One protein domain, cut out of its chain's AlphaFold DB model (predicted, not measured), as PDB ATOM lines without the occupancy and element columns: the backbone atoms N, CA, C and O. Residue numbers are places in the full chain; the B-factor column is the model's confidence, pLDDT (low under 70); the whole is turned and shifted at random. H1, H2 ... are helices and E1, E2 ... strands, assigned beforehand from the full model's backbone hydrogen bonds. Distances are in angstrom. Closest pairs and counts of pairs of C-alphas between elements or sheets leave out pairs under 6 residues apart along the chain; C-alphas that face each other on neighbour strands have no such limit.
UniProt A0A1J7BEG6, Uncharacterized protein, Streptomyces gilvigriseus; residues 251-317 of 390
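This is residues 251 to 317 of the 390 residues of an uncharacterized protein of Streptomyces gilvigriseus (UniProt A0A1J7BEG6). Two long helices, H2 and H3, make a splayed pair: H3 begins beside the middle of H2 and runs away from it, so that its far part makes much of the length. At the other end of the long axis lies a tiny two-stranded sheet, E1 and E2, with E2 next to H2, and the short helix H1 sits by the start of H3. A long loop, residues 261 to 274, leads from H1 to the start of H2. The printed part has 67 residues, mostly helix, with three named helices and two named strands in the order E1, H1, H2, E2, H3; the sheet, E1 next to E2, is parallel. The whole is compact by its radius of gyration of the C-alphas, 12.0 A, yet elongated, spanning 41 by 22 by 20 A.

The strand E1 is residues 251 to 253, 6.8 A long, with C-alpha 251 at (120.825, -251.897, 10.412). The helix H1 follows, residues 254 to 260, 10.0 A long. H2 is residues 275 to 291, 24.0 A from first to last C-alpha, beginning at (125.939, -266.316, 28.435). The strand E2 is residues 294 to 297, 9.4 A long. H3, the longest helix, is residues 299 to 317, 27.3 A long, and its C-alpha 317 is at (149.537, -266.529, 28.351).

E1 and E2 are parallel neighbours, with 47 degrees between their directions; N 252 and O 295 are 2.8 A apart and N 297 and O 252 are 2.9 A apart, both within hydrogen-bond range. E1, H1, H2 and E2 make a strand-helix-strand unit, two parallel neighbour strands with helices between them, and its crossover is right-handed. H1 only just touches H3, with 3 pairs of C-alphas within 8 A; the closest are those of Ala 254 and Ala 299, 5.2 A, and the two lines are about perpendicular, at 75 degrees. H1 and H2 are near each other, with 7 pairs of C-alphas within 10 A. The closest C-alphas of H2 and E2 are those of Glu 286 and Val 296, 5.6 A. H2 touches H3 at a steep tilt of 46 degrees, opposite ways; the closest C-alphas are those of Ala 282 and Ala 299, 5.3 A, and H3 touches H2 with residues 299 to 304 alone. In H1, H2 and H3 every O i to N i+4 pair is within hydrogen-bond range.

The two C-alphas farthest apart are those of Gly 293 and Arg 317, 40.8 A. The printed part has no cut. The link from H1 to H2, 14 residues, is long, and the other links are tight. The mean pLDDT of the printed part is 80.0, and it is under 70 at residues 262 to 269 and 292 to 293.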
ATOM      1  N   PRO A 251     119.947-250.822   9.972       75.94
ATOM      2  CA  PRO A 251     120.825-251.897  10.412       75.94
ATOM      3  C   PRO A 251     122.275-251.403  10.507       75.94
ATOM      4  O   PRO A 251     122.795-250.782   9.580       75.94
ATOM      5  N   ILE A 252     122.936-251.694  11.624       79.81
ATOM      6  CA  ILE A 252     124.358-251.431  11.853       79.81
ATOM      7  C   ILE A 252     125.039-252.724  12.296       79.81
ATOM      8  O   ILE A 252     124.532-253.444  13.154       79.81
ATOM      9  N   ALA A 253     126.201-253.035  11.722       82.12
ATOM     10  CA  ALA A 253     126.982-254.189  12.152       82.12
ATOM     11  C   ALA A 253     127.457-254.004  13.605       82.12
ATOM     12  O   ALA A 253     127.953-252.928  13.959       82.12
ATOM     13  N   ALA A 254     127.365-255.052  14.434       84.00
ATOM     14  CA  ALA A 254     127.852-255.017  15.816       84.00
ATOM     15  C   ALA A 254     129.308-254.540  15.926       84.00
ATOM     16  O   ALA A 254     129.627-253.751  16.810       84.00
ATOM     17  N   THR A 255     130.175-254.937  14.990       82.56
ATOM     18  CA  THR A 255     131.578-254.492  14.936       82.56
ATOM     19  C   THR A 255     131.706-252.971  14.892       82.56
ATOM     20  O   THR A 255     132.474-252.398  15.661       82.56
ATOM     21  N   THR A 256     130.928-252.302  14.039       79.38
ATOM     22  CA  THR A 256     130.910-250.838  13.924       79.38
ATOM     23  C   THR A 256     130.298-250.192  15.162       79.38
ATOM     24  O   THR A 256     130.837-249.212  15.673       79.38
ATOM     25  N   TYR A 257     129.195-250.752  15.668       83.88
ATOM     26  CA  TYR A 257     128.494-250.218  16.835       83.88
ATOM     27  C   TYR A 257     129.374-250.219  18.094       83.88
ATOM     28  O   TYR A 257     129.515-249.185  18.750       83.88
ATOM     29  N   PHE A 258     130.007-251.356  18.406       80.38
ATOM     30  CA  PHE A 258     130.867-251.495  19.582       80.38
ATOM     31  C   PHE A 258     132.215-250.770  19.425       80.38
ATOM     32  O   PHE A 258     132.750-250.288  20.420       80.38
ATOM     33  N   ALA A 259     132.744-250.607  18.204       78.31
ATOM     34  CA  ALA A 259     133.963-249.822  17.972       78.31
ATOM     35  C   ALA A 259     133.764-248.315  18.219       78.31
ATOM     36  O   ALA A 259     134.652-247.654  18.754       78.31
ATOM     37  N   ALA A 260     132.599-247.771  17.855       73.44
ATOM     38  CA  ALA A 260     132.267-246.358  18.053       73.44
ATOM     39  C   ALA A 260     131.908-246.010  19.508       73.44
ATOM     40  O   ALA A 260     131.882-244.837  19.879       73.44
ATOM     41  N   ARG A 261     131.622-247.022  20.336       70.19
ATOM     42  CA  ARG A 261     131.288-246.877  21.753       70.19
ATOM     43  C   ARG A 261     132.275-247.669  22.603       70.19
ATOM     44  O   ARG A 261     131.901-248.709  23.152       70.19
ATOM     45  N   PRO A 262     133.523-247.181  22.738       57.22
ATOM     46  CA  PRO A 262     134.459-247.737  23.691       57.22
ATOM     47  C   PRO A 262     133.971-247.372  25.097       57.22
ATOM     48  O   PRO A 262     134.464-246.443  25.727       57.22
ATOM     49  N   GLU A 263     132.945-248.067  25.591       54.66
ATOM     50  CA  GLU A 263     132.626-248.016  27.009       54.66
ATOM     51  C   GLU A 263     133.884-248.368  27.816       54.66
ATOM     52  O   GLU A 263     134.726-249.131  27.322       54.66
ATOM     53  N   PRO A 264     133.986-247.941  29.086       43.97
ATOM     54  CA  PRO A 264     135.078-248.321  29.989       43.97
ATOM     55  C   PRO A 264     135.255-249.841  30.230       43.97
ATOM     56  O   PRO A 264     136.058-250.237  31.065       43.97
ATOM     57  N   GLY A 265     134.539-250.706  29.500       44.16
ATOM     58  CA  GLY A 265     134.740-252.156  29.427       44.16
ATOM     59  C   GLY A 265     134.662-252.755  28.011       44.16
ATOM     60  O   GLY A 265     134.775-253.968  27.866       44.16
ATOM     61  N   ALA A 266     134.490-251.958  26.950       40.59
ATOM     62  CA  ALA A 266     134.461-252.454  25.566       40.59
ATOM     63  C   ALA A 266     135.849-252.914  25.071       40.59
ATOM     64  O   ALA A 266     135.947-253.738  24.164       40.59
ATOM     65  N   ALA A 267     136.925-252.475  25.735       46.97
ATOM     66  CA  ALA A 267     138.273-253.021  25.560       46.97
ATOM     67  C   ALA A 267     138.470-254.420  26.195       46.97
ATOM     68  O   ALA A 267     139.537-255.021  26.056       46.97
ATOM     69  N   GLY A 268     137.455-254.988  26.852       55.44
ATOM     70  CA  GLY A 268     137.542-256.336  27.394       55.44
ATOM     71  C   GLY A 268     136.217-256.809  27.960       55.44
ATOM     72  O   GLY A 268     135.973-256.661  29.153       55.44
ATOM     73  N   LEU A 269     135.402-257.469  27.131       65.06
ATOM     74  CA  LEU A 269     134.511-258.493  27.674       65.06
ATOM     75  C   LEU A 269     135.373-259.433  28.520       65.06
ATOM     76  O   LEU A 269     136.335-260.003  27.984       65.06
ATOM     77  N   PRO A 270     135.097-259.557  29.824       71.25
ATOM     78  CA  PRO A 270     135.942-260.363  30.671       71.25
ATOM     79  C   PRO A 270     135.728-261.834  30.274       71.25
ATOM     80  O   PRO A 270     134.646-262.247  29.847       71.25
ATOM     81  N   ALA A 271     136.810-262.613  30.270       80.56
ATOM     82  CA  ALA A 271     136.817-263.972  29.714       80.56
ATOM     83  C   ALA A 271     135.870-264.943  30.455       80.56
ATOM     84  O   ALA A 271     135.498-265.992  29.919       80.56
ATOM     85  N   ASP A 272     135.485-264.569  31.672       83.00
ATOM     86  CA  ASP A 272     134.563-265.231  32.589       83.00
ATOM     87  C   ASP A 272     133.096-264.795  32.430       83.00
ATOM     88  O   ASP A 272     132.241-265.364  33.101       83.00
ATOM     89  N   ALA A 273     132.774-263.855  31.530       84.12
ATOM     90  CA  ALA A 273     131.387-263.468  31.272       84.12
ATOM     91  C   ALA A 273     130.546-264.683  30.839       84.12
ATOM     92  O   ALA A 273     130.851-265.340  29.833       84.12
ATOM     93  N   ASP A 274     129.479-264.971  31.582       85.56
ATOM     94  CA  ASP A 274     128.527-266.027  31.251       85.56
ATOM     95  C   ASP A 274     127.576-265.608  30.113       85.56
ATOM     96  O   ASP A 274     127.522-264.452  29.692       85.56
ATOM     97  N   ASP A 275     126.841-266.573  29.562       86.75
ATOM     98  CA  ASP A 275     125.939-266.316  28.435       86.75
ATOM     99  C   ASP A 275     124.772-265.385  28.802       86.75
ATOM    100  O   ASP A 275     124.287-264.658  27.935       86.75
ATOM    101  N   VAL A 276     124.360-265.358  30.076       87.69
ATOM    102  CA  VAL A 276     123.293-264.476  30.572       87.69
ATOM    103  C   VAL A 276     123.764-263.022  30.553       87.69
ATOM    104  O   VAL A 276     123.060-262.154  30.040       87.69
ATOM    105  N   ALA A 277     124.980-262.754  31.023       86.00
ATOM    106  CA  ALA A 277     125.613-261.444  30.991       86.00
ATOM    107  C   ALA A 277     125.864-260.971  29.553       86.00
ATOM    108  O   ALA A 277     125.637-259.799  29.242       86.00
ATOM    109  N   LEU A 278     126.284-261.869  28.650       87.56
ATOM    110  CA  LEU A 278     126.426-261.537  27.227       87.56
ATOM    111  C   LEU A 278     125.078-261.185  26.586       87.56
ATOM    112  O   LEU A 278     125.007-260.218  25.829       87.56
ATOM    113  N   ALA A 279     124.017-261.938  26.889       87.12
ATOM    114  CA  ALA A 279     122.673-261.669  26.383       87.12
ATOM    115  C   ALA A 279     122.111-260.348  26.929       87.12
ATOM    116  O   ALA A 279     121.612-259.537  26.156       87.12
ATOM    117  N   ALA A 280     122.268-260.083  28.228       87.06
ATOM    118  CA  ALA A 280     121.862-258.821  28.843       87.06
ATOM    119  C   ALA A 280     122.597-257.626  28.218       87.06
ATOM    120  O   ALA A 280     121.990-256.593  27.938       87.06
ATOM    121  N   ARG A 281     123.896-257.774  27.934       88.00
ATOM    122  CA  ARG A 281     124.686-256.726  27.284       88.00
ATOM    123  C   ARG A 281     124.313-256.528  25.815       88.00
ATOM    124  O   ARG A 281     124.294-255.389  25.358       88.00
ATOM    125  N   ALA A 282     123.999-257.603  25.091       88.81
ATOM    126  CA  ALA A 282     123.458-257.517  23.736       88.81
ATOM    127  C   ALA A 282     122.111-256.780  23.730       88.81
ATOM    128  O   ALA A 282     121.963-255.817  22.987       88.81
ATOM    129  N   ALA A 283     121.188-257.147  24.623       85.94
ATOM    130  CA  ALA A 283     119.885-256.498  24.751       85.94
ATOM    131  C   ALA A 283     120.010-255.009  25.118       85.94
ATOM    132  O   ALA A 283     119.350-254.167  24.516       85.94
ATOM    133  N   ALA A 284     120.905-254.658  26.047       86.19
ATOM    134  CA  ALA A 284     121.179-253.262  26.388       86.19
ATOM    135  C   ALA A 284     121.758-252.479  25.195       86.19
ATOM    136  O   ALA A 284     121.374-251.334  24.954       86.19
ATOM    137  N   ALA A 285     122.657-253.095  24.419       85.69
ATOM    138  CA  ALA A 285     123.213-252.493  23.211       85.69
ATOM    139  C   ALA A 285     122.151-252.301  22.119       85.69
ATOM    140  O   ALA A 285     122.116-251.246  21.492       85.69
ATOM    141  N   GLU A 286     121.281-253.288  21.917       85.00
ATOM    142  CA  GLU A 286     120.156-253.224  20.983       85.00
ATOM    143  C   GLU A 286     119.149-252.150  21.393       85.00
ATOM    144  O   GLU A 286     118.724-251.372  20.545       85.00
ATOM    145  N   GLN A 287     118.828-252.039  22.684       82.75
ATOM    146  CA  GLN A 287     117.942-251.002  23.203       82.75
ATOM    147  C   GLN A 287     118.538-249.599  23.014       82.75
ATOM    148  O   GLN A 287     117.878-248.729  22.453       82.75
ATOM    149  N   ALA A 288     119.799-249.389  23.393       81.19
ATOM    150  CA  ALA A 288     120.478-248.104  23.207       81.19
ATOM    151  C   ALA A 288     120.651-247.734  21.717       81.19
ATOM    152  O   ALA A 288     120.601-246.562  21.338       81.19
ATOM    153  N   ALA A 289     120.839-248.726  20.841       79.69
ATOM    154  CA  ALA A 289     120.868-248.510  19.399       79.69
ATOM    155  C   ALA A 289     119.484-248.164  18.846       79.69
ATOM    156  O   ALA A 289     119.381-247.255  18.022       79.69
ATOM    157  N   ALA A 290     118.439-248.849  19.320       76.62
ATOM    158  CA  ALA A 290     117.054-248.600  18.940       76.62
ATOM    159  C   ALA A 290     116.614-247.195  19.354       76.62
ATOM    160  O   ALA A 290     115.983-246.502  18.557       76.62
ATOM    161  N   GLU A 291     117.028-246.740  20.542       74.81
ATOM    162  CA  GLU A 291     116.884-245.345  20.955       74.81
ATOM    163  C   GLU A 291     117.502-244.423  19.906       74.81
ATOM    164  O   GLU A 291     116.822-243.518  19.460       74.81
ATOM    165  N   GLY A 292     118.710-244.706  19.406       69.31
ATOM    166  CA  GLY A 292     119.360-243.967  18.316       69.31
ATOM    167  C   GLY A 292     118.822-244.209  16.894       69.31
ATOM    168  O   GLY A 292     119.418-243.708  15.941       69.31
ATOM    169  N   GLY A 293     117.738-244.971  16.713       69.44
ATOM    170  CA  GLY A 293     117.172-245.285  15.394       69.44
ATOM    171  C   GLY A 293     117.965-246.322  14.587       69.44
ATOM    172  O   GLY A 293     117.910-246.326  13.355       69.44
ATOM    173  N   HIS A 294     118.712-247.190  15.265       78.12
ATOM    174  CA  HIS A 294     119.514-248.257  14.672       78.12
ATOM    175  C   HIS A 294     119.079-249.643  15.164       78.12
ATOM    176  O   HIS A 294     118.560-249.790  16.266       78.12
ATOM    177  N   THR A 295     119.355-250.679  14.373       82.88
ATOM    178  CA  THR A 295     119.272-252.081  14.813       82.88
ATOM    179  C   THR A 295     120.659-252.690  14.745       82.88
ATOM    180  O   THR A 295     121.256-252.738  13.669       82.88
ATOM    181  N   VAL A 296     121.188-253.147  15.880       85.75
ATOM    182  CA  VAL A 296     122.488-253.825  15.907       85.75
ATOM    183  C   VAL A 296     122.317-255.244  15.386       85.75
ATOM    184  O   VAL A 296     121.574-256.033  15.958       85.75
ATOM    185  N   LEU A 297     123.016-255.574  14.306       86.00
ATOM    186  CA  LEU A 297     123.046-256.927  13.763       86.00
ATOM    187  C   LEU A 297     124.108-257.759  14.482       86.00
ATOM    188  O   LEU A 297     125.233-257.292  14.675       86.00
ATOM    189  N   ASP A 298     123.753-258.995  14.837       89.06
ATOM    190  CA  ASP A 298     124.662-260.008  15.389       89.06
ATOM    191  C   ASP A 298     125.362-259.606  16.703       89.06
ATOM    192  O   ASP A 298     126.486-260.038  16.980       89.06
ATOM    193  N   ALA A 299     124.698-258.810  17.553       85.88
ATOM    194  CA  ALA A 299     125.260-258.316  18.813       85.88
ATOM    195  C   ALA A 299     125.775-259.456  19.708       85.88
ATOM    196  O   ALA A 299     126.946-259.471  20.090       85.88
ATOM    197  N   THR A 300     124.949-260.468  19.987       89.06
ATOM    198  CA  THR A 300     125.354-261.617  20.814       89.06
ATOM    199  C   THR A 300     126.517-262.398  20.199       89.06
ATOM    200  O   THR A 300     127.425-262.816  20.919       89.06
ATOM    201  N   ALA A 301     126.523-262.594  18.876       87.25
ATOM    202  CA  ALA A 301     127.588-263.326  18.191       87.25
ATOM    203  C   ALA A 301     128.923-262.568  18.259       87.25
ATOM    204  O   ALA A 301     129.954-263.167  18.569       87.25
ATOM    205  N   HIS A 302     128.894-261.247  18.070       88.12
ATOM    206  CA  HIS A 302     130.063-260.387  18.234       88.12
ATOM    207  C   HIS A 302     130.632-260.464  19.659       88.12
ATOM    208  O   HIS A 302     131.836-260.663  19.837       88.12
ATOM    209  N   LEU A 303     129.775-260.386  20.685       88.31
ATOM    210  CA  LEU A 303     130.214-260.487  22.079       88.31
ATOM    211  C   LEU A 303     130.784-261.887  22.400       88.31
ATOM    212  O   LEU A 303     131.818-262.004  23.061       88.31
ATOM    213  N   ARG A 304     130.179-262.963  21.879       88.56
ATOM    214  CA  ARG A 304     130.716-264.332  22.006       88.56
ATOM    215  C   ARG A 304     132.096-264.472  21.363       88.56
ATOM    216  O   ARG A 304     132.984-265.066  21.976       88.56
ATOM    217  N   ALA A 305     132.300-263.894  20.178       87.19
ATOM    218  CA  ALA A 305     133.602-263.872  19.514       87.19
ATOM    219  C   ALA A 305     134.648-263.098  20.339       87.19
ATOM    220  O   ALA A 305     135.773-263.569  20.511       87.19
ATOM    221  N   GLY A 306     134.260-261.964  20.932       86.25
ATOM    222  CA  GLY A 306     135.105-261.199  21.854       86.25
ATOM    223  C   GLY A 306     135.523-262.001  23.093       86.25
ATOM    224  O   GLY A 306     136.711-262.038  23.429       86.25
ATOM    225  N   ARG A 307     134.581-262.713  23.733       88.81
ATOM    226  CA  ARG A 307     134.874-263.626  24.856       88.81
ATOM    227  C   ARG A 307     135.829-264.745  24.435       88.81
ATOM    228  O   ARG A 307     136.795-265.011  25.145       88.81
ATOM    229  N   ALA A 308     135.600-265.372  23.281       87.75
ATOM    230  CA  ALA A 308     136.473-266.425  22.763       87.75
ATOM    231  C   ALA A 308     137.908-265.916  22.524       87.75
ATOM    232  O   ALA A 308     138.867-266.563  22.942       87.75
ATOM    233  N   ALA A 309     138.067-264.720  21.949       87.00
ATOM    234  CA  ALA A 309     139.373-264.084  21.774       87.00
ATOM    235  C   ALA A 309     140.048-263.736  23.118       87.00
ATOM    236  O   ALA A 309     141.264-263.874  23.264       87.00
ATOM    237  N   ALA A 310     139.283-263.311  24.130       87.00
ATOM    238  CA  ALA A 310     139.802-263.083  25.481       87.00
ATOM    239  C   ALA A 310     140.286-264.386  26.145       87.00
ATOM    240  O   ALA A 310     141.401-264.421  26.669       87.00
ATOM    241  N   ARG A 311     139.504-265.470  26.052       90.88
ATOM    242  CA  ARG A 311     139.894-266.806  26.535       90.88
ATOM    243  C   ARG A 311     141.139-267.329  25.817       90.88
ATOM    244  O   ARG A 311     142.065-267.793  26.475       90.88
ATOM    245  N   ALA A 312     141.217-267.177  24.493       89.44
ATOM    246  CA  ALA A 312     142.389-267.565  23.705       89.44
ATOM    247  C   ALA A 312     143.663-266.816  24.136       89.44
ATOM    248  O   ALA A 312     144.713-267.438  24.280       89.44
ATOM    249  N   ARG A 313     143.574-265.509  24.429       89.25
ATOM    250  CA  ARG A 313     144.707-264.730  24.970       89.25
ATOM    251  C   ARG A 313     145.179-265.248  26.329       89.25
ATOM    252  O   ARG A 313     146.378-265.271  26.584       89.25
ATOM    253  N   ILE A 314     144.265-265.667  27.203       89.88
ATOM    254  CA  ILE A 314     144.620-266.245  28.510       89.88
ATOM    255  C   ILE A 314     145.258-267.629  28.348       89.88
ATOM    256  O   ILE A 314     146.259-267.898  29.006       89.88
ATOM    257  N   ARG A 315     144.748-268.468  27.436       91.44
ATOM    258  CA  ARG A 315     145.382-269.751  27.092       91.44
ATOM    259  C   ARG A 315     146.807-269.537  26.567       91.44
ATOM    260  O   ARG A 315     147.732-270.107  27.123       91.44
ATOM    261  N   ALA A 316     147.007-268.617  25.623       89.94
ATOM    262  CA  ALA A 316     148.341-268.278  25.115       89.94
ATOM    263  C   ALA A 316     149.286-267.741  26.208       89.94
ATOM    264  O   ALA A 316     150.477-268.050  26.209       89.94
ATOM    265  N   ARG A 317     148.767-266.963  27.172       88.31
ATOM    266  CA  ARG A 317     149.537-266.529  28.351       88.31
ATOM    267  C   ARG A 317     149.949-267.704  29.234       88.31
ATOM    268  O   ARG A 317     151.056-267.670  29.762       88.31
TER     269      ARG A 317